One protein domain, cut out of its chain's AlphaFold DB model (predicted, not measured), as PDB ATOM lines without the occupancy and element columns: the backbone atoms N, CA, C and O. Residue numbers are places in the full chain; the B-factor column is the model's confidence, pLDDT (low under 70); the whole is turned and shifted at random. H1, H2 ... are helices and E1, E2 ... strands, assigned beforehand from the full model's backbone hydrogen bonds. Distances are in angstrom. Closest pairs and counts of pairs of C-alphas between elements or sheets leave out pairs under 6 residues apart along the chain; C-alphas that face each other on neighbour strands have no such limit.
ATOM      1  N   PHE A 141     -47.183 -14.876 -35.940       78.44
ATOM      2  CA  PHE A 141     -47.408 -15.859 -34.873       78.44
ATOM      3  C   PHE A 141     -46.239 -16.837 -34.649       78.44
ATOM      4  O   PHE A 141     -46.152 -17.430 -33.576       78.44
ATOM      5  N   ALA A 142     -45.334 -16.998 -35.618       78.44
ATOM      6  CA  ALA A 142     -44.149 -17.842 -35.480       78.44
ATOM      7  C   ALA A 142     -43.254 -17.350 -34.337       78.44
ATOM      8  O   ALA A 142     -42.937 -18.135 -33.447       78.44
ATOM      9  N   ALA A 143     -42.974 -16.043 -34.284       77.00
ATOM     10  CA  ALA A 143     -42.182 -15.431 -33.218       77.00
ATOM     11  C   ALA A 143     -42.807 -15.638 -31.825       77.00
ATOM     12  O   ALA A 143     -42.105 -15.902 -30.848       77.00
ATOM     13  N   PHE A 144     -44.141 -15.579 -31.722       79.50
ATOM     14  CA  PHE A 144     -44.843 -15.872 -30.468       79.50
ATOM     15  C   PHE A 144     -44.698 -17.341 -30.054       79.50
ATOM     16  O   PHE A 144     -44.441 -17.624 -28.884       79.50
ATOM     17  N   LEU A 145     -44.839 -18.282 -30.994       81.12
ATOM     18  CA  LEU A 145     -44.652 -19.711 -30.719       81.12
ATOM     19  C   LEU A 145     -43.213 -20.034 -30.313       81.12
ATOM     20  O   LEU A 145     -43.006 -20.847 -29.414       81.12
ATOM     21  N   GLU A 146     -42.233 -19.382 -30.931       76.75
ATOM     22  CA  GLU A 146     -40.823 -19.514 -30.570       76.75
ATOM     23  C   GLU A 146     -40.575 -19.008 -29.147       76.75
ATOM     24  O   GLU A 146     -40.069 -19.767 -28.319       76.75
ATOM     25  N   ALA A 147     -41.049 -17.805 -28.811       77.19
ATOM     26  CA  ALA A 147     -40.941 -17.256 -27.459       77.19
ATOM     27  C   ALA A 147     -41.593 -18.166 -26.399       77.19
ATOM     28  O   ALA A 147     -41.014 -18.412 -25.341       77.19
ATOM     29  N   VAL A 148     -42.778 -18.714 -26.691       80.44
ATOM     30  CA  VAL A 148     -43.499 -19.631 -25.788       80.44
ATOM     31  C   VAL A 148     -42.792 -20.977 -25.651       80.44
ATOM     32  O   VAL A 148     -42.788 -21.560 -24.568       80.44
ATOM     33  N   SER A 149     -42.173 -21.479 -26.722       76.25
ATOM     34  CA  SER A 149     -41.421 -22.734 -26.679       76.25
ATOM     35  C   SER A 149     -40.179 -22.654 -25.784       76.25
ATOM     36  O   SER A 149     -39.568 -23.678 -25.492       76.25
ATOM     37  N   GLY A 150     -39.789 -21.457 -25.338       68.56
ATOM     38  CA  GLY A 150     -38.542 -21.276 -24.610       68.56
ATOM     39  C   GLY A 150     -37.320 -21.558 -25.480       68.56
ATOM     40  O   GLY A 150     -36.232 -21.703 -24.923       68.56
ATOM     41  N   LEU A 151     -37.483 -21.611 -26.817       62.53
ATOM     42  CA  LEU A 151     -36.382 -21.361 -27.738       62.53
ATOM     43  C   LEU A 151     -35.779 -20.031 -27.294       62.53
ATOM     44  O   LEU A 151     -36.474 -19.011 -27.282       62.53
ATOM     45  N   PRO A 152     -34.528 -20.037 -26.836       51.50
ATOM     46  CA  PRO A 152     -33.925 -18.830 -26.346       51.50
ATOM     47  C   PRO A 152     -33.848 -17.858 -27.520       51.50
ATOM     48  O   PRO A 152     -33.086 -18.062 -28.463       51.50
ATOM     49  N   ASN A 153     -34.553 -16.736 -27.401       45.34
ATOM     50  CA  ASN A 153     -33.939 -15.469 -27.760       45.34
ATOM     51  C   ASN A 153     -32.622 -15.406 -26.974       45.34
ATOM     52  O   ASN A 153     -32.625 -15.010 -25.815       45.34
ATOM     53  N   THR A 154     -31.542 -15.938 -27.554       41.16
ATOM     54  CA  THR A 154     -30.141 -15.590 -27.263       41.16
ATOM     55  C   THR A 154     -29.712 -15.529 -25.782       41.16
ATOM     56  O   THR A 154     -28.748 -14.844 -25.447       41.16
ATOM     57  N   GLY A 155     -30.371 -16.267 -24.885       40.53
ATOM     58  CA  GLY A 155     -30.001 -16.366 -23.472       40.53
ATOM     59  C   GLY A 155     -28.802 -17.291 -23.232       40.53
ATOM     60  O   GLY A 155     -28.593 -18.262 -23.956       40.53
ATOM     61  N   GLU A 156     -28.035 -17.012 -22.178       40.50
ATOM     62  CA  GLU A 156     -26.725 -17.616 -21.871       40.50
ATOM     63  C   GLU A 156     -26.727 -19.152 -21.747       40.50
ATOM     64  O   GLU A 156     -25.735 -19.781 -22.092       40.50
ATOM     65  N   ARG A 157     -27.852 -19.780 -21.368       44.78
ATOM     66  CA  ARG A 157     -27.988 -21.252 -21.274       44.78
ATOM     67  C   ARG A 157     -28.079 -21.977 -22.625       44.78
ATOM     68  O   ARG A 157     -27.926 -23.190 -22.670       44.78
ATOM     69  N   ALA A 158     -28.332 -21.254 -23.715       48.81
ATOM     70  CA  ALA A 158     -28.446 -21.819 -25.061       48.81
ATOM     71  C   ALA A 158     -27.098 -22.167 -25.699       48.81
ATOM     72  O   ALA A 158     -27.058 -22.884 -26.694       48.81
ATOM     73  N   ARG A 159     -26.005 -21.583 -25.189       49.59
ATOM     74  CA  ARG A 159     -24.705 -21.600 -25.870       49.59
ATOM     75  C   ARG A 159     -23.969 -22.932 -25.733       49.59
ATOM     76  O   ARG A 159     -23.193 -23.264 -26.623       49.59
ATOM     77  N   ASP A 160     -24.259 -23.695 -24.681       54.31
ATOM     78  CA  ASP A 160     -23.459 -24.870 -24.312       54.31
ATOM     79  C   ASP A 160     -24.112 -26.211 -24.685       54.31
ATOM     80  O   ASP A 160     -23.439 -27.241 -24.691       54.31
ATOM     81  N   VAL A 161     -25.405 -26.226 -25.036       55.16
ATOM     82  CA  VAL A 161     -26.100 -27.448 -25.473       55.16
ATOM     83  C   VAL A 161     -26.228 -27.433 -26.997       55.16
ATOM     84  O   VAL A 161     -26.946 -26.581 -27.528       55.16
ATOM     85  N   PRO A 162     -25.596 -28.376 -27.726       58.97
ATOM     86  CA  PRO A 162     -25.780 -28.491 -29.167       58.97
ATOM     87  C   PRO A 162     -27.271 -28.588 -29.502       58.97
ATOM     88  O   PRO A 162     -27.985 -29.438 -28.961       58.97
ATOM     89  N   MET A 163     -27.755 -27.697 -30.366       61.72
ATOM     90  CA  MET A 163     -29.103 -27.821 -30.913       61.72
ATOM     91  C   MET A 163     -29.209 -29.138 -31.693       61.72
ATOM     92  O   MET A 163     -28.231 -29.526 -32.340       61.72
ATOM     93  N   PRO A 164     -30.367 -29.828 -31.663       60.03
ATOM     94  CA  PRO A 164     -30.607 -30.952 -32.561       60.03
ATOM     95  C   PRO A 164     -30.324 -30.521 -34.005       60.03
ATOM     96  O   PRO A 164     -30.708 -29.418 -34.390       60.03
ATOM     97  N   GLY A 165     -29.633 -31.347 -34.786       55.19
ATOM     98  CA  GLY A 165     -29.361 -31.063 -36.189       55.19
ATOM     99  C   GLY A 165     -30.568 -31.336 -37.095       55.19
ATOM    100  O   GLY A 165     -31.593 -31.874 -36.656       55.19
ATOM    101  N   PRO A 166     -30.473 -30.973 -38.386       55.72
ATOM    102  CA  PRO A 166     -31.467 -31.350 -39.381       55.72
ATOM    103  C   PRO A 166     -31.498 -32.874 -39.554       55.72
ATOM    104  O   PRO A 166     -30.513 -33.505 -39.939       55.72
ATOM    105  N   VAL A 167     -32.664 -33.476 -39.310       51.88
ATOM    106  CA  VAL A 167     -32.871 -34.917 -39.489       51.88
ATOM    107  C   VAL A 167     -32.958 -35.234 -40.984       51.88
ATOM    108  O   VAL A 167     -33.789 -34.671 -41.707       51.88
ATOM    109  N   ALA A 168     -32.122 -36.163 -41.457       45.56
ATOM    110  CA  ALA A 168     -32.087 -36.585 -42.857       45.56
ATOM    111  C   ALA A 168     -33.488 -36.992 -43.361       45.56
ATOM    112  O   ALA A 168     -34.117 -37.902 -42.822       45.56
ATOM    113  N   GLY A 169     -33.975 -36.300 -44.399       45.59
ATOM    114  CA  GLY A 169     -35.306 -36.510 -44.983       45.59
ATOM    115  C   GLY A 169     -36.430 -35.615 -44.437       45.59
ATOM    116  O   GLY A 169     -37.556 -35.737 -44.915       45.59
ATOM    117  N   ARG A 170     -36.164 -34.712 -43.477       48.72
ATOM    118  CA  ARG A 170     -37.168 -33.773 -42.923       48.72
ATOM    119  C   ARG A 170     -36.763 -32.286 -42.890       48.72
ATOM    120  O   ARG A 170     -37.515 -31.484 -42.347       48.72
ATOM    121  N   GLY A 171     -35.664 -31.897 -43.544       50.47
ATOM    122  CA  GLY A 171     -35.254 -30.487 -43.683       50.47
ATOM    123  C   GLY A 171     -34.704 -29.876 -42.389       50.47
ATOM    124  O   GLY A 171     -34.226 -30.608 -41.526       50.47
ATOM    125  N   ASP A 172     -34.747 -28.545 -42.258       54.19
ATOM    126  CA  ASP A 172     -34.312 -27.814 -41.056       54.19
ATOM    127  C   ASP A 172     -35.334 -28.002 -39.911       54.19
ATOM    128  O   ASP A 172     -36.227 -27.194 -39.650       54.19
ATOM    129  N   VAL A 173     -35.270 -29.183 -39.288       56.47
ATOM    130  CA  VAL A 173     -36.193 -29.672 -38.252       56.47
ATOM    131  C   VAL A 173     -36.237 -28.829 -36.971       56.47
ATOM    132  O   VAL A 173     -37.324 -28.767 -36.391       56.47
ATOM    133  N   PRO A 174     -35.161 -28.173 -36.488       64.56
ATOM    134  CA  PRO A 174     -35.175 -27.576 -35.154       64.56
ATOM    135  C   PRO A 174     -36.249 -26.496 -35.014       64.56
ATOM    136  O   PRO A 174     -37.214 -26.680 -34.275       64.56
ATOM    137  N   ALA A 175     -36.194 -25.412 -35.788       66.62
ATOM    138  CA  ALA A 175     -37.148 -24.311 -35.625       66.62
ATOM    139  C   ALA A 175     -38.612 -24.752 -35.842       66.62
ATOM    140  O   ALA A 175     -39.518 -24.322 -35.126       66.62
ATOM    141  N   ALA A 176     -38.869 -25.644 -36.804       73.69
ATOM    142  CA  ALA A 176     -40.214 -26.152 -37.077       73.69
ATOM    143  C   ALA A 176     -40.742 -27.086 -35.967       73.69
ATOM    144  O   ALA A 176     -41.922 -27.022 -35.600       73.69
ATOM    145  N   LEU A 177     -39.889 -27.940 -35.395       77.94
ATOM    146  CA  LEU A 177     -40.242 -28.838 -34.293       77.94
ATOM    147  C   LEU A 177     -40.591 -28.054 -33.026       77.94
ATOM    148  O   LEU A 177     -41.601 -28.334 -32.379       77.94
ATOM    149  N   PHE A 178     -39.783 -27.055 -32.680       77.69
ATOM    150  CA  PHE A 178     -40.037 -26.229 -31.505       77.69
ATOM    151  C   PHE A 178     -41.322 -25.404 -31.656       77.69
ATOM    152  O   PHE A 178     -42.134 -25.396 -30.731       77.69
ATOM    153  N   ARG A 179     -41.581 -24.821 -32.838       78.25
ATOM    154  CA  ARG A 179     -42.845 -24.120 -33.137       78.25
ATOM    155  C   ARG A 179     -44.060 -25.044 -33.046       78.25
ATOM    156  O   ARG A 179     -45.031 -24.733 -32.359       78.25
ATOM    157  N   SER A 180     -44.008 -26.201 -33.706       81.06
ATOM    158  CA  SER A 180     -45.123 -27.163 -33.732       81.06
ATOM    159  C   SER A 180     -45.411 -27.796 -32.369       81.06
ATOM    160  O   SER A 180     -46.562 -28.110 -32.064       81.06
ATOM    161  N   CYS A 181     -44.387 -27.944 -31.527       85.31
ATOM    162  CA  CYS A 181     -44.500 -28.517 -30.191       85.31
ATOM    163  C   CYS A 181     -44.386 -27.468 -29.075       85.31
ATOM    164  O   CYS A 181     -44.125 -27.839 -27.929       85.31
ATOM    165  N   ALA A 182     -44.608 -26.180 -29.365       84.56
ATOM    166  CA  ALA A 182     -44.387 -25.081 -28.421       84.56
ATOM    167  C   ALA A 182     -45.098 -25.295 -27.076       84.56
ATOM    168  O   ALA A 182     -44.517 -25.063 -26.024       84.56
ATOM    169  N   ALA A 183     -46.316 -25.842 -27.087       85.25
ATOM    170  CA  ALA A 183     -47.061 -26.154 -25.866       85.25
ATOM    171  C   ALA A 183     -46.426 -27.270 -25.013       85.25
ATOM    172  O   ALA A 183     -46.590 -27.280 -23.797       85.25
ATOM    173  N   VAL A 184     -45.724 -28.230 -25.623       87.06
ATOM    174  CA  VAL A 184     -44.993 -29.281 -24.891       87.06
ATOM    175  C   VAL A 184     -43.728 -28.697 -24.267       87.06
ATOM    176  O   VAL A 184     -43.402 -29.029 -23.128       87.06
ATOM    177  N   TRP A 185     -43.068 -27.785 -24.981       81.69
ATOM    178  CA  TRP A 185     -41.875 -27.084 -24.515       81.69
ATOM    179  C   TRP A 185     -42.159 -26.026 -23.441       81.69
ATOM    180  O   TRP A 185     -41.387 -25.905 -22.493       81.69
ATOM    181  N   ALA A 186     -43.292 -25.329 -23.522       82.25
ATOM    182  CA  ALA A 186     -43.709 -24.311 -22.554       82.25
ATOM    183  C   ALA A 186     -44.019 -24.887 -21.163       82.25
ATOM    184  O   ALA A 186     -44.049 -24.171 -20.160       82.25
ATOM    185  N   ARG A 187     -44.286 -26.196 -21.077       79.69
ATOM    186  CA  ARG A 187     -44.606 -26.855 -19.809       79.69
ATOM    187  C   ARG A 187     -43.343 -27.032 -18.974       79.69
ATOM    188  O   ARG A 187     -42.433 -27.760 -19.366       79.69
ATOM    189  N   GLN A 188     -43.362 -26.431 -17.787       70.50
ATOM    190  CA  GLN A 188     -42.362 -26.630 -16.736       70.50
ATOM    191  C   GLN A 188     -42.204 -28.110 -16.332       70.50
ATOM    192  O   GLN A 188     -41.076 -28.596 -16.343       70.50
ATOM    193  N   PRO A 189     -43.278 -28.880 -16.033       80.19
ATOM    194  CA  PRO A 189     -43.115 -30.304 -15.767       80.19
ATOM    195  C   PRO A 189     -42.793 -31.048 -17.065       80.19
ATOM    196  O   PRO A 189     -43.634 -31.163 -17.965       80.19
ATOM    197  N   ARG A 190     -41.571 -31.576 -17.134       85.44
ATOM    198  CA  ARG A 190     -41.091 -32.417 -18.229       85.44
ATOM    199  C   ARG A 190     -41.633 -33.830 -18.050       85.44
ATOM    200  O   ARG A 190     -41.192 -34.569 -17.178       85.44
ATOM    201  N   SER A 191     -42.652 -34.184 -18.827       90.31
ATOM    202  CA  SER A 191     -43.336 -35.469 -18.698       90.31
ATOM    203  C   SER A 191     -42.838 -36.481 -19.723       90.31
ATOM    204  O   SER A 191     -42.508 -36.126 -20.855       90.31
ATOM    205  N   ALA A 192     -42.874 -37.763 -19.352       91.31
ATOM    206  CA  ALA A 192     -42.611 -38.885 -20.256       91.31
ATOM    207  C   ALA A 192     -43.426 -38.768 -21.559       91.31
ATOM    208  O   ALA A 192     -42.861 -38.744 -22.647       91.31
ATOM    209  N   ALA A 193     -44.741 -38.547 -21.445       91.56
ATOM    210  CA  ALA A 193     -45.630 -38.373 -22.596       91.56
ATOM    211  C   ALA A 193     -45.291 -37.143 -23.465       91.56
ATOM    212  O   ALA A 193     -45.593 -37.120 -24.658       91.56
ATOM    213  N   GLY A 194     -44.701 -36.095 -22.880       91.06
ATOM    214  CA  GLY A 194     -44.202 -34.942 -23.627       91.06
ATOM    215  C   GLY A 194     -43.007 -35.322 -24.495       91.06
ATOM    216  O   GLY A 194     -43.018 -35.046 -25.694       91.06
ATOM    217  N   LEU A 195     -42.035 -36.032 -23.918       90.81
ATOM    218  CA  LEU A 195     -40.868 -36.533 -24.642       90.81
ATOM    219  C   LEU A 195     -41.260 -37.518 -25.756       90.81
ATOM    220  O   LEU A 195     -40.776 -37.389 -26.876       90.81
ATOM    221  N   GLU A 196     -42.191 -38.438 -25.499       93.19
ATOM    222  CA  GLU A 196     -42.709 -39.370 -26.516       93.19
ATOM    223  C   GLU A 196     -43.313 -38.627 -27.718       93.19
ATOM    224  O   GLU A 196     -43.019 -38.945 -28.873       93.19
ATOM    225  N   LYS A 197     -44.107 -37.575 -27.461       91.19
ATOM    226  CA  LYS A 197     -44.668 -36.718 -28.517       91.19
ATOM    227  C   LYS A 197     -43.590 -35.976 -29.299       91.19
ATOM    228  O   LYS A 197     -43.712 -35.881 -30.518       91.19
ATOM    229  N   LEU A 198     -42.554 -35.471 -28.628       89.44
ATOM    230  CA  LEU A 198     -41.435 -34.786 -29.281       89.44
ATOM    231  C   LEU A 198     -40.656 -35.732 -30.194       89.44
ATOM    232  O   LEU A 198     -40.392 -35.385 -31.340       89.44
ATOM    233  N   VAL A 199     -40.355 -36.947 -29.729       89.75
ATOM    234  CA  VAL A 199     -39.660 -37.965 -30.533       89.75
ATOM    235  C   VAL A 199     -40.502 -38.365 -31.745       89.75
ATOM    236  O   VAL A 199     -39.991 -38.413 -32.866       89.75
ATOM    237  N   LYS A 200     -41.811 -38.568 -31.561       89.69
ATOM    238  CA  LYS A 200     -42.734 -38.860 -32.663       89.69
ATOM    239  C   LYS A 200     -42.822 -37.714 -33.669       89.69
ATOM    240  O   LYS A 200     -42.794 -37.957 -34.876       89.69
ATOM    241  N   ALA A 201     -42.898 -36.471 -33.199       87.19
ATOM    242  CA  ALA A 201     -42.935 -35.295 -34.063       87.19
ATOM    243  C   ALA A 201     -41.624 -35.125 -34.847       87.19
ATOM    244  O   ALA A 201     -41.672 -34.953 -36.063       87.19
ATOM    245  N   ALA A 202     -40.471 -35.263 -34.189       84.06
ATOM    246  CA  ALA A 202     -39.149 -35.101 -34.790       84.06
ATOM    247  C   ALA A 202     -38.824 -36.217 -35.795       84.06
ATOM    248  O   ALA A 202     -38.556 -35.950 -36.969       84.06
ATOM    249  N   PHE A 203     -38.930 -37.478 -35.371       85.00
ATOM    250  CA  PHE A 203     -38.419 -38.624 -36.130       85.00
ATOM    251  C   PHE A 203     -39.502 -39.473 -36.807       85.00
ATOM    252  O   PHE A 203     -39.181 -40.350 -37.607       85.00
ATOM    253  N   GLY A 204     -40.784 -39.239 -36.512       86.31
ATOM    254  CA  GLY A 204     -41.887 -40.007 -37.104       86.31
ATOM    255  C   GLY A 204     -41.977 -41.447 -36.592       86.31
ATOM    256  O   GLY A 204     -42.522 -42.303 -37.282       86.31
ATOM    257  N   VAL A 205     -41.421 -41.715 -35.411       89.94
ATOM    258  CA  VAL A 205     -41.331 -43.043 -34.795       89.94
ATOM    259  C   VAL A 205     -42.067 -43.041 -33.458       89.94
ATOM    260  O   VAL A 205     -41.980 -42.072 -32.707       89.94
ATOM    261  N   GLU A 206     -42.772 -44.130 -33.153       91.19
ATOM    262  CA  GLU A 206     -43.372 -44.330 -31.831       91.19
ATOM    263  C   GLU A 206     -42.285 -44.549 -30.774       91.19
ATOM    264  O   GLU A 206     -41.363 -45.350 -30.955       91.19
ATOM    265  N   ALA A 207     -42.407 -43.833 -29.662       93.44
ATOM    266  CA  ALA A 207     -41.474 -43.899 -28.552       93.44
ATOM    267  C   ALA A 207     -42.227 -44.170 -27.255       93.44
ATOM    268  O   ALA A 207     -43.339 -43.680 -27.066       93.44
ATOM    269  N   ARG A 208     -41.600 -44.931 -26.360       94.56
ATOM    270  CA  ARG A 208     -42.079 -45.165 -25.001       94.56
ATOM    271  C   ARG A 208     -40.974 -44.856 -24.007       94.56
ATOM    272  O   ARG A 208     -39.862 -45.365 -24.148       94.56
ATOM    273  N   VAL A 209     -41.289 -44.039 -23.013       94.12
ATOM    274  CA  VAL A 209     -40.361 -43.652 -21.950       94.12
ATOM    275  C   VAL A 209     -40.658 -44.477 -20.705       94.12
ATOM    276  O   VAL A 209     -41.768 -44.454 -20.173       94.12
ATOM    277  N   GLU A 210     -39.652 -45.198 -20.224       92.62
ATOM    278  CA  GLU A 210     -39.662 -45.875 -18.930       92.62
ATOM    279  C   GLU A 210     -38.891 -44.995 -17.933       92.62
ATOM    280  O   GLU A 210     -37.666 -44.875 -18.042       92.62
ATOM    281  N   PRO A 211     -39.597 -44.305 -17.015       90.19
ATOM    282  CA  PRO A 211     -38.965 -43.422 -16.043       90.19
ATOM    283  C   PRO A 211     -38.299 -44.215 -14.911       90.19
ATOM    284  O   PRO A 211     -38.637 -45.376 -14.683       90.19
ATOM    285  N   PHE A 212     -37.425 -43.544 -14.154       87.19
ATOM    286  CA  PHE A 212     -36.791 -44.073 -12.937       87.19
ATOM    287  C   PHE A 212     -35.976 -45.349 -13.176       87.19
ATOM    288  O   PHE A 212     -36.137 -46.366 -12.499       87.19
ATOM    289  N   HIS A 213     -35.090 -45.292 -14.170       88.06
ATOM    290  CA  HIS A 213     -34.075 -46.313 -14.344       88.06
ATOM    291  C   HIS A 213     -32.901 -46.017 -13.410       88.06
ATOM    292  O   HIS A 213     -32.175 -45.036 -13.594       88.06
ATOM    293  N   GLY A 214     -32.749 -46.854 -12.386       87.12
ATOM    294  CA  GLY A 214     -31.710 -46.669 -11.387       87.12
ATOM    295  C   GLY A 214     -30.325 -47.045 -11.903       87.12
ATOM    296  O   GLY A 214     -30.165 -48.073 -12.561       87.12
ATOM    297  N   ALA A 215     -29.322 -46.241 -11.564       86.75
ATOM    298  CA  ALA A 215     -27.933 -46.492 -11.923       86.75
ATOM    299  C   ALA A 215     -27.000 -46.267 -10.730       86.75
ATOM    300  O   ALA A 215     -27.313 -45.548  -9.781       86.75
ATOM    301  N   TRP A 216     -25.831 -46.900 -10.794       87.38
ATOM    302  CA  TRP A 216     -24.739 -46.622  -9.868       87.38
ATOM    303  C   TRP A 216     -24.029 -45.344 -10.301       87.38
ATOM    304  O   TRP A 216     -23.487 -45.286 -11.403       87.38
ATOM    305  N   VAL A 217     -24.029 -44.344  -9.426       86.31
ATOM    306  CA  VAL A 217     -23.361 -43.058  -9.629       86.31
ATOM    307  C   VAL A 217     -22.091 -43.039  -8.784       86.31
ATOM    308  O   VAL A 217     -22.123 -43.388  -7.601       86.31
ATOM    309  N   ASP A 218     -20.966 -42.675  -9.400       86.75
ATOM    310  CA  ASP A 218     -19.702 -42.467  -8.695       86.75
ATOM    311  C   ASP A 218     -19.793 -41.195  -7.840       86.75
ATOM    312  O   ASP A 218     -20.208 -40.140  -8.322       86.75
ATOM    313  N   LEU A 219     -19.409 -41.300  -6.566       84.31
ATOM    314  CA  LEU A 219     -19.332 -40.146  -5.676       84.31
ATOM    315  C   LEU A 219     -18.045 -39.359  -5.965       84.31
ATOM    316  O   LEU A 219     -16.977 -39.977  -6.068       84.31
ATOM    317  N   PRO A 220     -18.101 -38.019  -6.058       84.00
ATOM    318  CA  PRO A 220     -16.893 -37.212  -6.142       84.00
ATOM    319  C   PRO A 220     -16.066 -37.373  -4.860       84.00
ATOM    320  O   PRO A 220     -16.591 -37.692  -3.794       84.00
ATOM    321  N   GLU A 221     -14.750 -37.164  -4.951       81.00
ATOM    322  CA  GLU A 221     -13.840 -37.449  -3.831       81.00
ATOM    323  C   GLU A 221     -14.169 -36.686  -2.541       81.00
ATOM    324  O   GLU A 221     -13.863 -37.167  -1.448       81.00
ATOM    325  N   GLU A 222     -14.778 -35.512  -2.677       80.25
ATOM    326  CA  GLU A 222     -15.243 -34.651  -1.586       80.25
ATOM    327  C   GLU A 222     -16.462 -35.215  -0.839       80.25
ATOM    328  O   GLU A 222     -16.604 -34.997   0.366       80.25
ATOM    329  N   ASP A 223     -17.283 -36.022  -1.514       80.50
ATOM    330  CA  ASP A 223     -18.465 -36.660  -0.931       80.50
ATOM    331  C   ASP A 223     -18.157 -38.025  -0.301       80.50
ATOM    332  O   ASP A 223     -18.995 -38.603   0.397       80.50
ATOM    333  N   LEU A 224     -16.939 -38.542  -0.491       82.62
ATOM    334  CA  LEU A 224     -16.510 -39.796   0.118       82.62
ATOM    335  C   LEU A 224     -16.335 -39.645   1.632       82.62
ATOM    336  O   LEU A 224     -15.570 -38.815   2.129       82.62
ATOM    337  N   THR A 225     -16.970 -40.537   2.387       81.56
ATOM    338  CA  THR A 225     -16.804 -40.587   3.839       81.56
ATOM    339  C   THR A 225     -15.386 -41.038   4.209       81.56
ATOM    340  O   THR A 225     -14.976 -42.165   3.924       81.56
ATOM    341  N   ARG A 226     -14.631 -40.169   4.896       78.44
ATOM    342  CA  ARG A 226     -13.269 -40.442   5.389       78.44
ATOM    343  C   ARG A 226     -13.216 -40.349   6.916       78.44
ATOM    344  O   ARG A 226     -13.650 -39.362   7.505       78.44
ATOM    345  N   LEU A 227     -12.654 -41.368   7.565       76.75
ATOM    346  CA  LEU A 227     -12.435 -41.366   9.015       76.75
ATOM    347  C   LEU A 227     -11.263 -40.439   9.371       76.75
ATOM    348  O   LEU A 227     -10.179 -40.568   8.811       76.75
ATOM    349  N   GLY A 228     -11.476 -39.514  10.312       71.06
ATOM    350  CA  GLY A 228     -10.425 -38.620  10.819       71.06
ATOM    351  C   GLY A 228     -10.106 -37.394   9.948       71.06
ATOM    352  O   GLY A 228      -9.134 -36.696  10.231       71.06
ATOM    353  N   GLY A 229     -10.902 -37.111   8.908       65.94
ATOM    354  CA  GLY A 229     -10.775 -35.887   8.106       65.94
ATOM    355  C   GLY A 229     -11.190 -34.628   8.884       65.94
ATOM    356  O   GLY A 229     -12.108 -34.678   9.700       65.94
ATOM    357  N   ARG A 230     -10.519 -33.494   8.629       57.88
ATOM    358  CA  ARG A 230     -10.820 -32.197   9.276       57.88
ATOM    359  C   ARG A 230     -12.200 -31.631   8.889       57.88
ATOM    360  O   ARG A 230     -12.798 -30.946   9.711       57.88
ATOM    361  N   ASP A 231     -12.725 -32.003   7.719       58.66
ATOM    362  CA  ASP A 231     -14.035 -31.593   7.186       58.66
ATOM    363  C   ASP A 231     -15.061 -32.740   7.278       58.66
ATOM    364  O   ASP A 231     -15.511 -33.311   6.289       58.66
ATOM    365  N   ALA A 232     -15.415 -33.137   8.503       59.44
ATOM    366  CA  ALA A 232     -16.236 -34.322   8.792       59.44
ATOM    367  C   ALA A 232     -17.754 -34.167   8.515       59.44
ATOM    368  O   ALA A 232     -18.570 -34.802   9.185       59.44
ATOM    369  N   GLY A 233     -18.164 -33.342   7.542       64.31
ATOM    370  CA  GLY A 233     -19.585 -33.117   7.216       64.31
ATOM    371  C   GLY A 233     -20.319 -34.392   6.765       64.31
ATOM    372  O   GLY A 233     -21.461 -34.642   7.164       64.31
ATOM    373  N   ASN A 234     -19.613 -35.261   6.035       68.19
ATOM    374  CA  ASN A 234     -20.152 -36.478   5.411       68.19
ATOM    375  C   ASN A 234     -19.799 -37.766   6.183       68.19
ATOM    376  O   ASN A 234     -19.796 -38.857   5.623       68.19
ATOM    377  N   ALA A 235     -19.450 -37.658   7.472       73.00
ATOM    378  CA  ALA A 235     -19.002 -38.789   8.299       73.00
ATOM    379  C   ALA A 235     -19.914 -39.087   9.500       73.00
ATOM    380  O   ALA A 235     -19.545 -39.858  10.390       73.00
ATOM    381  N   ARG A 236     -21.119 -38.505   9.544       77.69
ATOM    382  CA  ARG A 236     -22.064 -38.749  10.635       77.69
ATOM    383  C   ARG A 236     -22.908 -39.988  10.341       77.69
ATOM    384  O   ARG A 236     -23.728 -40.011   9.419       77.69
ATOM    385  N   LEU A 237     -22.703 -41.019  11.157       78.56
ATOM    386  CA  LEU A 237     -23.440 -42.275  11.075       78.56
ATOM    387  C   LEU A 237     -24.949 -42.036  11.238       78.56
ATOM    388  O   LEU A 237     -25.376 -41.330  12.151       78.56
ATOM    389  N   GLY A 238     -25.744 -42.629  10.345       78.19
ATOM    390  CA  GLY A 238     -27.205 -42.507  10.346       78.19
ATOM    391  C   GLY A 238     -27.752 -41.218   9.726       78.19
ATOM    392  O   GLY A 238     -28.968 -41.054   9.693       78.19
ATOM    393  N   SER A 239     -26.896 -40.318   9.227       79.38
ATOM    394  CA  SER A 239     -27.348 -39.115   8.515       79.38
ATOM    395  C   SER A 239     -26.624 -38.862   7.197       79.38
ATOM    396  O   SER A 239     -27.286 -38.627   6.196       79.38
ATOM    397  N   THR A 240     -25.288 -38.883   7.186       78.25
ATOM    398  CA  THR A 240     -24.490 -38.450   6.020       78.25
ATOM    399  C   THR A 240     -23.364 -39.411   5.651       78.25
ATOM    400  O   THR A 240     -22.805 -39.290   4.569       78.25
ATOM    401  N   ALA A 241     -23.035 -40.376   6.516       81.44
ATOM    402  CA  ALA A 241     -22.040 -41.394   6.204       81.44
ATOM    403  C   ALA A 241     -22.549 -42.357   5.118       81.44
ATOM    404  O   ALA A 241     -23.559 -43.038   5.315       81.44
ATOM    405  N   LEU A 242     -21.815 -42.441   4.008       80.44
ATOM    406  CA  LEU A 242     -22.059 -43.356   2.896       80.44
ATOM    407  C   LEU A 242     -20.934 -44.393   2.829       80.44
ATOM    408  O   LEU A 242     -19.766 -44.091   3.073       80.44
ATOM    409  N   LEU A 243     -21.288 -45.642   2.524       82.06
ATOM    410  CA  LEU A 243     -20.325 -46.735   2.411       82.06
ATOM    411  C   LEU A 243     -19.967 -46.975   0.940       82.06
ATOM    412  O   LEU A 243     -20.835 -47.319   0.142       82.06
ATOM    413  N   GLY A 244     -18.676 -46.883   0.614       84.38
ATOM    414  CA  GLY A 244     -18.144 -47.155  -0.724       84.38
ATOM    415  C   GLY A 244     -17.946 -45.899  -1.573       84.38
ATOM    416  O   GLY A 244     -18.120 -44.780  -1.103       84.38
ATOM    417  N   SER A 245     -17.542 -46.096  -2.829       84.94
ATOM    418  CA  SER A 245     -17.289 -45.014  -3.793       84.94
ATOM    419  C   SER A 245     -18.460 -44.741  -4.742       84.94
ATOM    420  O   SER A 245     -18.343 -43.906  -5.634       84.94
ATOM    421  N   ARG A 246     -19.573 -45.470  -4.588       88.38
ATOM    422  CA  ARG A 246     -20.748 -45.409  -5.465       88.38
ATOM    423  C   ARG A 246     -22.033 -45.462  -4.662       88.38
ATOM    424  O   ARG A 246     -22.126 -46.232  -3.708       88.38
ATOM    425  N   VAL A 247     -23.040 -44.722  -5.113       87.56
ATOM    426  CA  VAL A 247     -24.405 -44.776  -4.578       87.56
ATOM    427  C   VAL A 247     -25.360 -45.182  -5.688       87.56
ATOM    428  O   VAL A 247     -25.191 -44.805  -6.845       87.56
ATOM    429  N   PHE A 248     -26.353 -45.992  -5.337       87.44
ATOM    430  CA  PHE A 248     -27.432 -46.322  -6.253       87.44
ATOM    431  C   PHE A 248     -28.479 -45.207  -6.225       87.44
ATOM    432  O   PHE A 248     -29.138 -45.003  -5.205       87.44
ATOM    433  N   ASP A 249     -28.638 -44.504  -7.342       87.25
ATOM    434  CA  ASP A 249     -29.688 -43.508  -7.528       87.25
ATOM    435  C   ASP A 249     -30.801 -44.117  -8.386       87.25
ATOM    436  O   ASP A 249     -30.604 -44.421  -9.561       87.25
ATOM    437  N   ALA A 250     -31.985 -44.299  -7.791       85.75
ATOM    438  CA  ALA A 250     -33.168 -44.853  -8.453       85.75
ATOM    439  C   ALA A 250     -33.749 -43.930  -9.545       85.75
ATOM    440  O   ALA A 250     -34.549 -44.372 -10.369       85.75
ATOM    441  N   SER A 251     -33.354 -42.658  -9.556       84.38
ATOM    442  CA  SER A 251     -33.766 -41.633 -10.516       84.38
ATOM    443  C   SER A 251     -32.658 -41.208 -11.483       84.38
ATOM    444  O   SER A 251     -32.840 -40.239 -12.216       84.38
ATOM    445  N   ALA A 252     -31.551 -41.958 -11.538       82.44
ATOM    446  CA  ALA A 252     -30.372 -41.608 -12.330       82.44
ATOM    447  C   ALA A 252     -30.634 -41.485 -13.842       82.44
ATOM    448  O   ALA A 252     -29.905 -40.782 -14.551       82.44
ATOM    449  N   GLY A 253     -31.645 -42.185 -14.366       88.12
ATOM    450  CA  GLY A 253     -31.888 -42.208 -15.797       88.12
ATOM    451  C   GLY A 253     -33.275 -42.646 -16.243       88.12
ATOM    452  O   GLY A 253     -34.189 -42.909 -15.457       88.12
ATOM    453  N   ILE A 254     -33.408 -42.726 -17.564       93.12
ATOM    454  CA  ILE A 254     -34.583 -43.218 -18.275       93.12
ATOM    455  C   ILE A 254     -34.180 -44.237 -19.342       93.12
ATOM    456  O   ILE A 254     -33.079 -44.180 -19.898       93.12
ATOM    457  N   ILE A 255     -35.115 -45.122 -19.684       92.94
ATOM    458  CA  ILE A 255     -35.014 -45.964 -20.876       92.94
ATOM    459  C   ILE A 255     -35.989 -45.428 -21.926       92.94
ATOM    460  O   ILE A 255     -37.192 -45.312 -21.689       92.94
ATOM    461  N   LEU A 256     -35.467 -45.128 -23.113       93.50
ATOM    462  CA  LEU A 256     -36.240 -44.732 -24.279       93.50
ATOM    463  C   LEU A 256     -36.348 -45.909 -25.250       93.50
ATOM    464  O   LEU A 256     -35.382 -46.272 -25.924       93.50
ATOM    465  N   ARG A 257     -37.541 -46.498 -25.352       94.12
ATOM    466  CA  ARG A 257     -37.831 -47.563 -26.317       94.12
ATOM    467  C   ARG A 257     -38.404 -46.973 -27.595       94.12
ATOM    468  O   ARG A 257     -39.443 -46.323 -27.552       94.12
ATOM    469  N   LEU A 258     -37.764 -47.240 -28.728       92.00
ATOM    470  CA  LEU A 258     -38.228 -46.821 -30.049       92.00
ATOM    471  C   LEU A 258     -38.819 -48.011 -30.802       92.00
ATOM    472  O   LEU A 258     -38.150 -49.032 -30.963       92.00
ATOM    473  N   GLY A 259     -40.042 -47.877 -31.303       85.62
ATOM    474  CA  GLY A 259     -40.631 -48.833 -32.234       85.62
ATOM    475  C   GLY A 259     -42.149 -48.943 -32.157       85.62
ATOM    476  O   GLY A 259     -42.754 -48.477 -31.191       85.62
ATOM    477  N   PRO A 260     -42.782 -49.578 -33.163       87.44
ATOM    478  CA  PRO A 260     -42.191 -50.403 -34.232       87.44
ATOM    479  C   PRO A 260     -41.330 -49.632 -35.249       87.44
ATOM    480  O   PRO A 260     -41.764 -48.615 -35.783       87.44
ATOM    481  N   LEU A 261     -40.117 -50.124 -35.529       86.94
ATOM    482  CA  LEU A 261     -39.178 -49.536 -36.496       86.94
ATOM    483  C   LEU A 261     -39.065 -50.380 -37.771       86.94
ATOM    484  O   LEU A 261     -38.954 -51.605 -37.703       86.94
ATOM    485  N   THR A 262     -38.996 -49.724 -38.932       85.56
ATOM    486  CA  THR A 262     -38.525 -50.359 -40.175       85.56
ATOM    487  C   THR A 262     -37.008 -50.559 -40.146       85.56
ATOM    488  O   THR A 262     -36.288 -49.869 -39.424       85.56
ATOM    489  N   GLU A 263     -36.490 -51.461 -40.984       84.00
ATOM    490  CA  GLU A 263     -35.045 -51.694 -41.123       84.00
ATOM    491  C   GLU A 263     -34.271 -50.404 -41.453       84.00
ATOM    492  O   GLU A 263     -33.199 -50.151 -40.902       84.00
ATOM    493  N   ALA A 264     -34.835 -49.555 -42.318       83.19
ATOM    494  CA  ALA A 264     -34.243 -48.271 -42.674       83.19
ATOM    495  C   ALA A 264     -34.178 -47.322 -41.468       83.19
ATOM    496  O   ALA A 264     -33.108 -46.789 -41.176       83.19
ATOM    497  N   GLN A 265     -35.280 -47.174 -40.723       85.06
ATOM    498  CA  GLN A 265     -35.311 -46.335 -39.521       85.06
ATOM    499  C   GLN A 265     -34.379 -46.879 -38.432       85.06
ATOM    500  O   GLN A 265     -33.671 -46.107 -37.795       85.06
ATOM    501  N   ARG A 266     -34.307 -48.203 -38.243       86.00
ATOM    502  CA  ARG A 266     -33.401 -48.815 -37.263       86.00
ATOM    503  C   ARG A 266     -31.947 -48.444 -37.535       86.00
ATOM    504  O   ARG A 266     -31.244 -48.066 -36.602       86.00
ATOM    505  N   ARG A 267     -31.509 -48.502 -38.799       85.56
ATOM    506  CA  ARG A 267     -30.146 -48.101 -39.188       85.56
ATOM    507  C   ARG A 267     -29.848 -46.639 -38.853       85.56
ATOM    508  O   ARG A 267     -28.738 -46.348 -38.426       85.56
ATOM    509  N   MET A 268     -30.835 -45.747 -38.954       84.44
ATOM    510  CA  MET A 268     -30.670 -44.324 -38.626       84.44
ATOM    511  C   MET A 268     -30.383 -44.070 -37.136       84.44
ATOM    512  O   MET A 268     -29.705 -43.094 -36.819       84.44
ATOM    513  N   PHE A 269     -30.848 -44.933 -36.226       85.44
ATOM    514  CA  PHE A 269     -30.647 -44.792 -34.770       85.44
ATOM    515  C   PHE A 269     -29.462 -45.597 -34.204       85.44
ATOM    516  O   PHE A 269     -29.240 -45.607 -32.986       85.44
ATOM    517  N   LEU A 270     -28.689 -46.273 -35.059       86.19
ATOM    518  CA  LEU A 270     -27.477 -46.972 -34.629       86.19
ATOM    519  C   LEU A 270     -26.397 -45.984 -34.142       86.19
ATOM    520  O   LEU A 270     -26.420 -44.804 -34.498       86.19
ATOM    521  N   PRO A 271     -25.444 -46.434 -33.308       82.69
ATOM    522  CA  PRO A 271     -24.269 -45.637 -32.979       82.69
ATOM    523  C   PRO A 271     -23.485 -45.204 -34.235       82.69
ATOM    524  O   PRO A 271     -23.494 -45.923 -35.243       82.69
ATOM    525  N   PRO A 272     -22.792 -44.050 -34.191       73.56
ATOM    526  CA  PRO A 272     -21.875 -43.643 -35.254       73.56
ATOM    527  C   PRO A 272     -20.840 -44.745 -35.542       73.56
ATOM    528  O   PRO A 272     -20.430 -45.440 -34.610       73.56
ATOM    529  N   PRO A 273     -20.402 -44.926 -36.803       68.94
ATOM    530  CA  PRO A 273     -20.613 -44.038 -37.953       68.94
ATOM    531  C   PRO A 273     -21.865 -44.344 -38.798       68.94
ATOM    532  O   PRO A 273     -22.123 -43.642 -39.769       68.94
ATOM    533  N   ALA A 274     -22.630 -45.392 -38.476       70.25
ATOM    534  CA  ALA A 274     -23.710 -45.876 -39.344       70.25
ATOM    535  C   ALA A 274     -25.045 -45.125 -39.174       70.25
ATOM    536  O   ALA A 274     -25.806 -45.013 -40.134       70.25
ATOM    537  N   GLY A 275     -25.349 -44.642 -37.966       75.44
ATOM    538  CA  GLY A 275     -26.593 -43.923 -37.681       75.44
ATOM    539  C   GLY A 275     -26.422 -42.409 -37.690       75.44
ATOM    540  O   GLY A 275     -25.471 -41.873 -37.126       75.44
ATOM    541  N   THR A 276     -27.376 -41.717 -38.310       78.81
ATOM    542  CA  THR A 276     -27.397 -40.254 -38.436       78.81
ATOM    543  C   THR A 276     -28.239 -39.571 -37.359       78.81
ATOM    544  O   THR A 276     -27.946 -38.445 -36.993       78.81
ATOM    545  N   CYS A 277     -29.255 -40.244 -36.807       82.00
ATOM    546  CA  CYS A 277     -30.273 -39.625 -35.944       82.00
ATOM    547  C   CYS A 277     -30.034 -39.826 -34.443       82.00
ATOM    548  O   CYS A 277     -30.713 -39.214 -33.621       82.00
ATOM    549  N   ARG A 278     -29.102 -40.705 -34.048       84.69
ATOM    550  CA  ARG A 278     -28.853 -41.001 -32.626       84.69
ATOM    551  C   ARG A 278     -28.329 -39.779 -31.868       84.69
ATOM    552  O   ARG A 278     -28.737 -39.561 -30.732       84.69
ATOM    553  N   ALA A 279     -27.442 -38.999 -32.487       82.88
ATOM    554  CA  ALA A 279     -26.909 -37.778 -31.888       82.88
ATOM    555  C   ALA A 279     -28.022 -36.739 -31.668       82.88
ATOM    556  O   ALA A 279     -28.165 -36.239 -30.556       82.88
ATOM    557  N   ASP A 280     -28.868 -36.514 -32.677       82.69
ATOM    558  CA  ASP A 280     -29.998 -35.580 -32.594       82.69
ATOM    559  C   ASP A 280     -31.038 -36.012 -31.560       82.69
ATOM    560  O   ASP A 280     -31.585 -35.181 -30.838       82.69
ATOM    561  N   LEU A 281     -31.296 -37.318 -31.449       86.94
ATOM    562  CA  LEU A 281     -32.195 -37.867 -30.439       86.94
ATOM    563  C   LEU A 281     -31.675 -37.592 -29.026       86.94
ATOM    564  O   LEU A 281     -32.431 -37.146 -28.166       86.94
ATOM    565  N   LEU A 282     -30.387 -37.840 -28.784       86.50
ATOM    566  CA  LEU A 282     -29.768 -37.576 -27.487       86.50
ATOM    567  C   LEU A 282     -29.706 -36.072 -27.191       86.50
ATOM    568  O   LEU A 282     -29.942 -35.681 -26.051       86.50
ATOM    569  N   ALA A 283     -29.459 -35.232 -28.201       82.50
ATOM    570  CA  ALA A 283     -29.533 -33.779 -28.066       82.50
ATOM    571  C   ALA A 283     -30.953 -33.331 -27.685       82.50
ATOM    572  O   ALA A 283     -31.119 -32.580 -26.730       82.50
ATOM    573  N   LEU A 284     -31.989 -33.855 -28.351       85.19
ATOM    574  CA  LEU A 284     -33.390 -33.563 -28.038       85.19
ATOM    575  C   LEU A 284     -33.754 -33.960 -26.598       85.19
ATOM    576  O   LEU A 284     -34.412 -33.195 -25.893       85.19
ATOM    577  N   VAL A 285     -33.314 -35.142 -26.152       87.00
ATOM    578  CA  VAL A 285     -33.538 -35.623 -24.779       87.00
ATOM    579  C   VAL A 285     -32.839 -34.708 -23.772       87.00
ATOM    580  O   VAL A 285     -33.476 -34.310 -22.799       87.00
ATOM    581  N   ARG A 286     -31.585 -34.307 -24.029       84.00
ATOM    582  CA  ARG A 286     -30.851 -33.354 -23.179       84.00
ATOM    583  C   ARG A 286     -31.515 -31.982 -23.127       84.00
ATOM    584  O   ARG A 286     -31.628 -31.400 -22.057       84.00
ATOM    585  N   TRP A 287     -32.028 -31.488 -24.249       80.75
ATOM    586  CA  TRP A 287     -32.793 -30.240 -24.290       80.75
ATOM    587  C   TRP A 287     -34.086 -30.311 -23.469       80.75
ATOM    588  O   TRP A 287     -34.490 -29.326 -22.850       80.75
ATOM    589  N   TYR A 288     -34.753 -31.468 -23.451       83.62
ATOM    590  CA  TYR A 288     -36.010 -31.634 -22.727       83.62
ATOM    591  C   TYR A 288     -35.812 -31.910 -21.229       83.62
ATOM    592  O   TYR A 288     -36.488 -31.283 -20.417       83.62
ATOM    593  N   LEU A 289     -34.911 -32.828 -20.860       84.81
ATOM    594  CA  LEU A 289     -34.722 -33.324 -19.487       84.81
ATOM    595  C   LEU A 289     -33.454 -32.811 -18.788       84.81
ATOM    596  O   LEU A 289     -33.335 -32.988 -17.579       84.81
ATOM    597  N   GLY A 290     -32.528 -32.178 -19.508       81.00
ATOM    598  CA  GLY A 290     -31.192 -31.855 -19.008       81.00
ATOM    599  C   GLY A 290     -30.238 -33.051 -19.073       81.00
ATOM    600  O   GLY A 290     -30.442 -33.998 -19.837       81.00
ATOM    601  N   ASP A 291     -29.185 -33.011 -18.258       79.25
ATOM    602  CA  ASP A 291     -28.181 -34.073 -18.179       79.25
ATOM    603  C   ASP A 291     -28.680 -35.253 -17.336       79.25
ATOM    604  O   ASP A 291     -28.305 -35.438 -16.181       79.25
ATOM    605  N   VAL A 292     -29.554 -36.058 -17.937       84.06
ATOM    606  CA  VAL A 292     -30.069 -37.311 -17.369       84.06
ATOM    607  C   VAL A 292     -29.527 -38.492 -18.173       84.06
ATOM    608  O   VAL A 292     -29.423 -38.426 -19.403       84.06
ATOM    609  N   GLY A 293     -29.192 -39.596 -17.497       84.88
ATOM    610  CA  GLY A 293     -28.794 -40.832 -18.165       84.88
ATOM    611  C   GLY A 293     -29.917 -41.352 -19.068       84.88
ATOM    612  O   GLY A 293     -31.043 -41.540 -18.617       84.88
ATOM    613  N   CYS A 294     -29.635 -41.585 -20.350       88.88
ATOM    614  CA  CYS A 294     -30.627 -42.082 -21.303       88.88
ATOM    615  C   CYS A 294     -30.108 -43.329 -22.017       88.88
ATOM    616  O   CYS A 294     -29.188 -43.252 -22.836       88.88
ATOM    617  N   GLU A 295     -30.740 -44.471 -21.757       90.81
ATOM    618  CA  GLU A 295     -30.517 -45.698 -22.518       90.81
ATOM    619  C   GLU A 295     -31.544 -45.796 -23.653       90.81
ATOM    620  O   GLU A 295     -32.737 -45.596 -23.442       90.81
ATOM    621  N   VAL A 296     -31.094 -46.088 -24.877       90.56
ATOM    622  CA  VAL A 296     -31.972 -46.180 -26.056       90.56
ATOM    623  C   VAL A 296     -32.069 -47.630 -26.514       90.56
ATOM    624  O   VAL A 296     -31.067 -48.212 -26.933       90.56
ATOM    625  N   ILE A 297     -33.281 -48.184 -26.500       90.94
ATOM    626  CA  ILE A 297     -33.576 -49.549 -26.945       90.94
ATOM    627  C   ILE A 297     -34.388 -49.494 -28.241       90.94
ATOM    628  O   ILE A 297     -35.437 -48.854 -28.310       90.94
ATOM    629  N   LEU A 298     -33.915 -50.188 -29.276       89.81
ATOM    630  CA  LEU A 298     -34.589 -50.279 -30.572       89.81
ATOM    631  C   LEU A 298     -35.407 -51.574 -30.629       89.81
ATOM    632  O   LEU A 298     -34.839 -52.665 -30.642       89.81
ATOM    633  N   ASN A 299     -36.734 -51.463 -30.680       84.56
ATOM    634  CA  ASN A 299     -37.629 -52.610 -30.798       84.56
ATOM    635  C   ASN A 299     -37.916 -52.931 -32.272       84.56
ATOM    636  O   ASN A 299     -38.390 -52.086 -33.035       84.56
ATOM    637  N   ASN A 300     -37.707 -54.193 -32.651       67.75
ATOM    638  CA  ASN A 300     -38.136 -54.718 -33.943       67.75
ATOM    639  C   ASN A 300     -39.580 -55.225 -33.828       67.75
ATOM    640  O   ASN A 300     -39.844 -56.148 -33.060       67.75
ATOM    641  N   PHE A 301     -40.502 -54.694 -34.631       51.44
ATOM    642  CA  PHE A 301     -41.679 -55.474 -35.014       51.44
ATOM    643  C   PHE A 301     -41.334 -56.210 -36.301       51.44
ATOM    644  O   PHE A 301     -41.453 -55.678 -37.399       51.44
TER     645      PHE A 301
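This is residues 141 to 301 of the 305 residues of the protein "Type VI secretion protein" of Bilophila wadsworthia (strain 3_1_6) (UniProt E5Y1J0). A strongly twisted three-stranded sheet has H4, H5 and H6 over one face, and the hairpin of E1 and E2 runs out of this body as a long arm ending in the loop of residues 219 to 245. H1, H2 and H3 cluster away from the sheet, with H2 packing on H4 and H1 on the far side of H2 and H3, apart from H4. The printed part has 161 residues, with six named helices and three named strands in the order H1 H2 H3 H4 E1 E2 H5 H6 E3; the class is mixed, helices and strands, and the sheet, E1 E2 E3, is mixed. The whole is loose, with a radius of gyration of the C-alphas of 19.7 A and spans of 61 by 40 by 28 A.

H1, residues 141 to 149, begins at C-alpha 141 (-47.408, -15.859, -34.873). H2 is residues 173 to 180, H3 182 to 185, and H4 192 to 203, 16.4 A long. E1, residues 207 to 218, measures 29.5 A and bends at 211; E2, 246 to 261, measures 36.3 A and bends at 249. H5 is residues 263 to 268, H6 278 to 289, 16.3 A, and E3 293 to 300, 23.0 A, ending at C-alpha 300 (-38.136, -54.718, -33.943).

H1 touches H2, about perpendicular at 85 degrees, closest C-alphas Leu 145 and Arg 179, 5.3 A. H2 touches residues 198 to 202 of H4, closest C-alphas Leu 177 and Ala 202, 6.4 A. H4 lies over E1 at a height over the sheet of 8.3 A. E1 and E2 are antiparallel, with N 210 and O 255 at 2.9 A; E2 and E3 are parallel, with N 256 and O 295 at 2.8 A. E2, H5, H6 and E3 form a strand-helix-strand unit, parallel neighbour strands with helices between, its crossover right-handed. H4, H5 and H6 lie on the same face, making two layers, helices on one face of a sheet. Every O i to N i+4 pair is within hydrogen-bond range in H1, H2, H4, H5 and H6; H3 is too short for one.

The C-alphas farthest apart, Phe 141 and Gly 228, are 63.0 A apart. The printed part has no cut; the links H1 to H2 and E1 to E2 are long. The model's pLDDT is under 70 at residues 150 to 175, 229 to 234, 273 and 300 to 301.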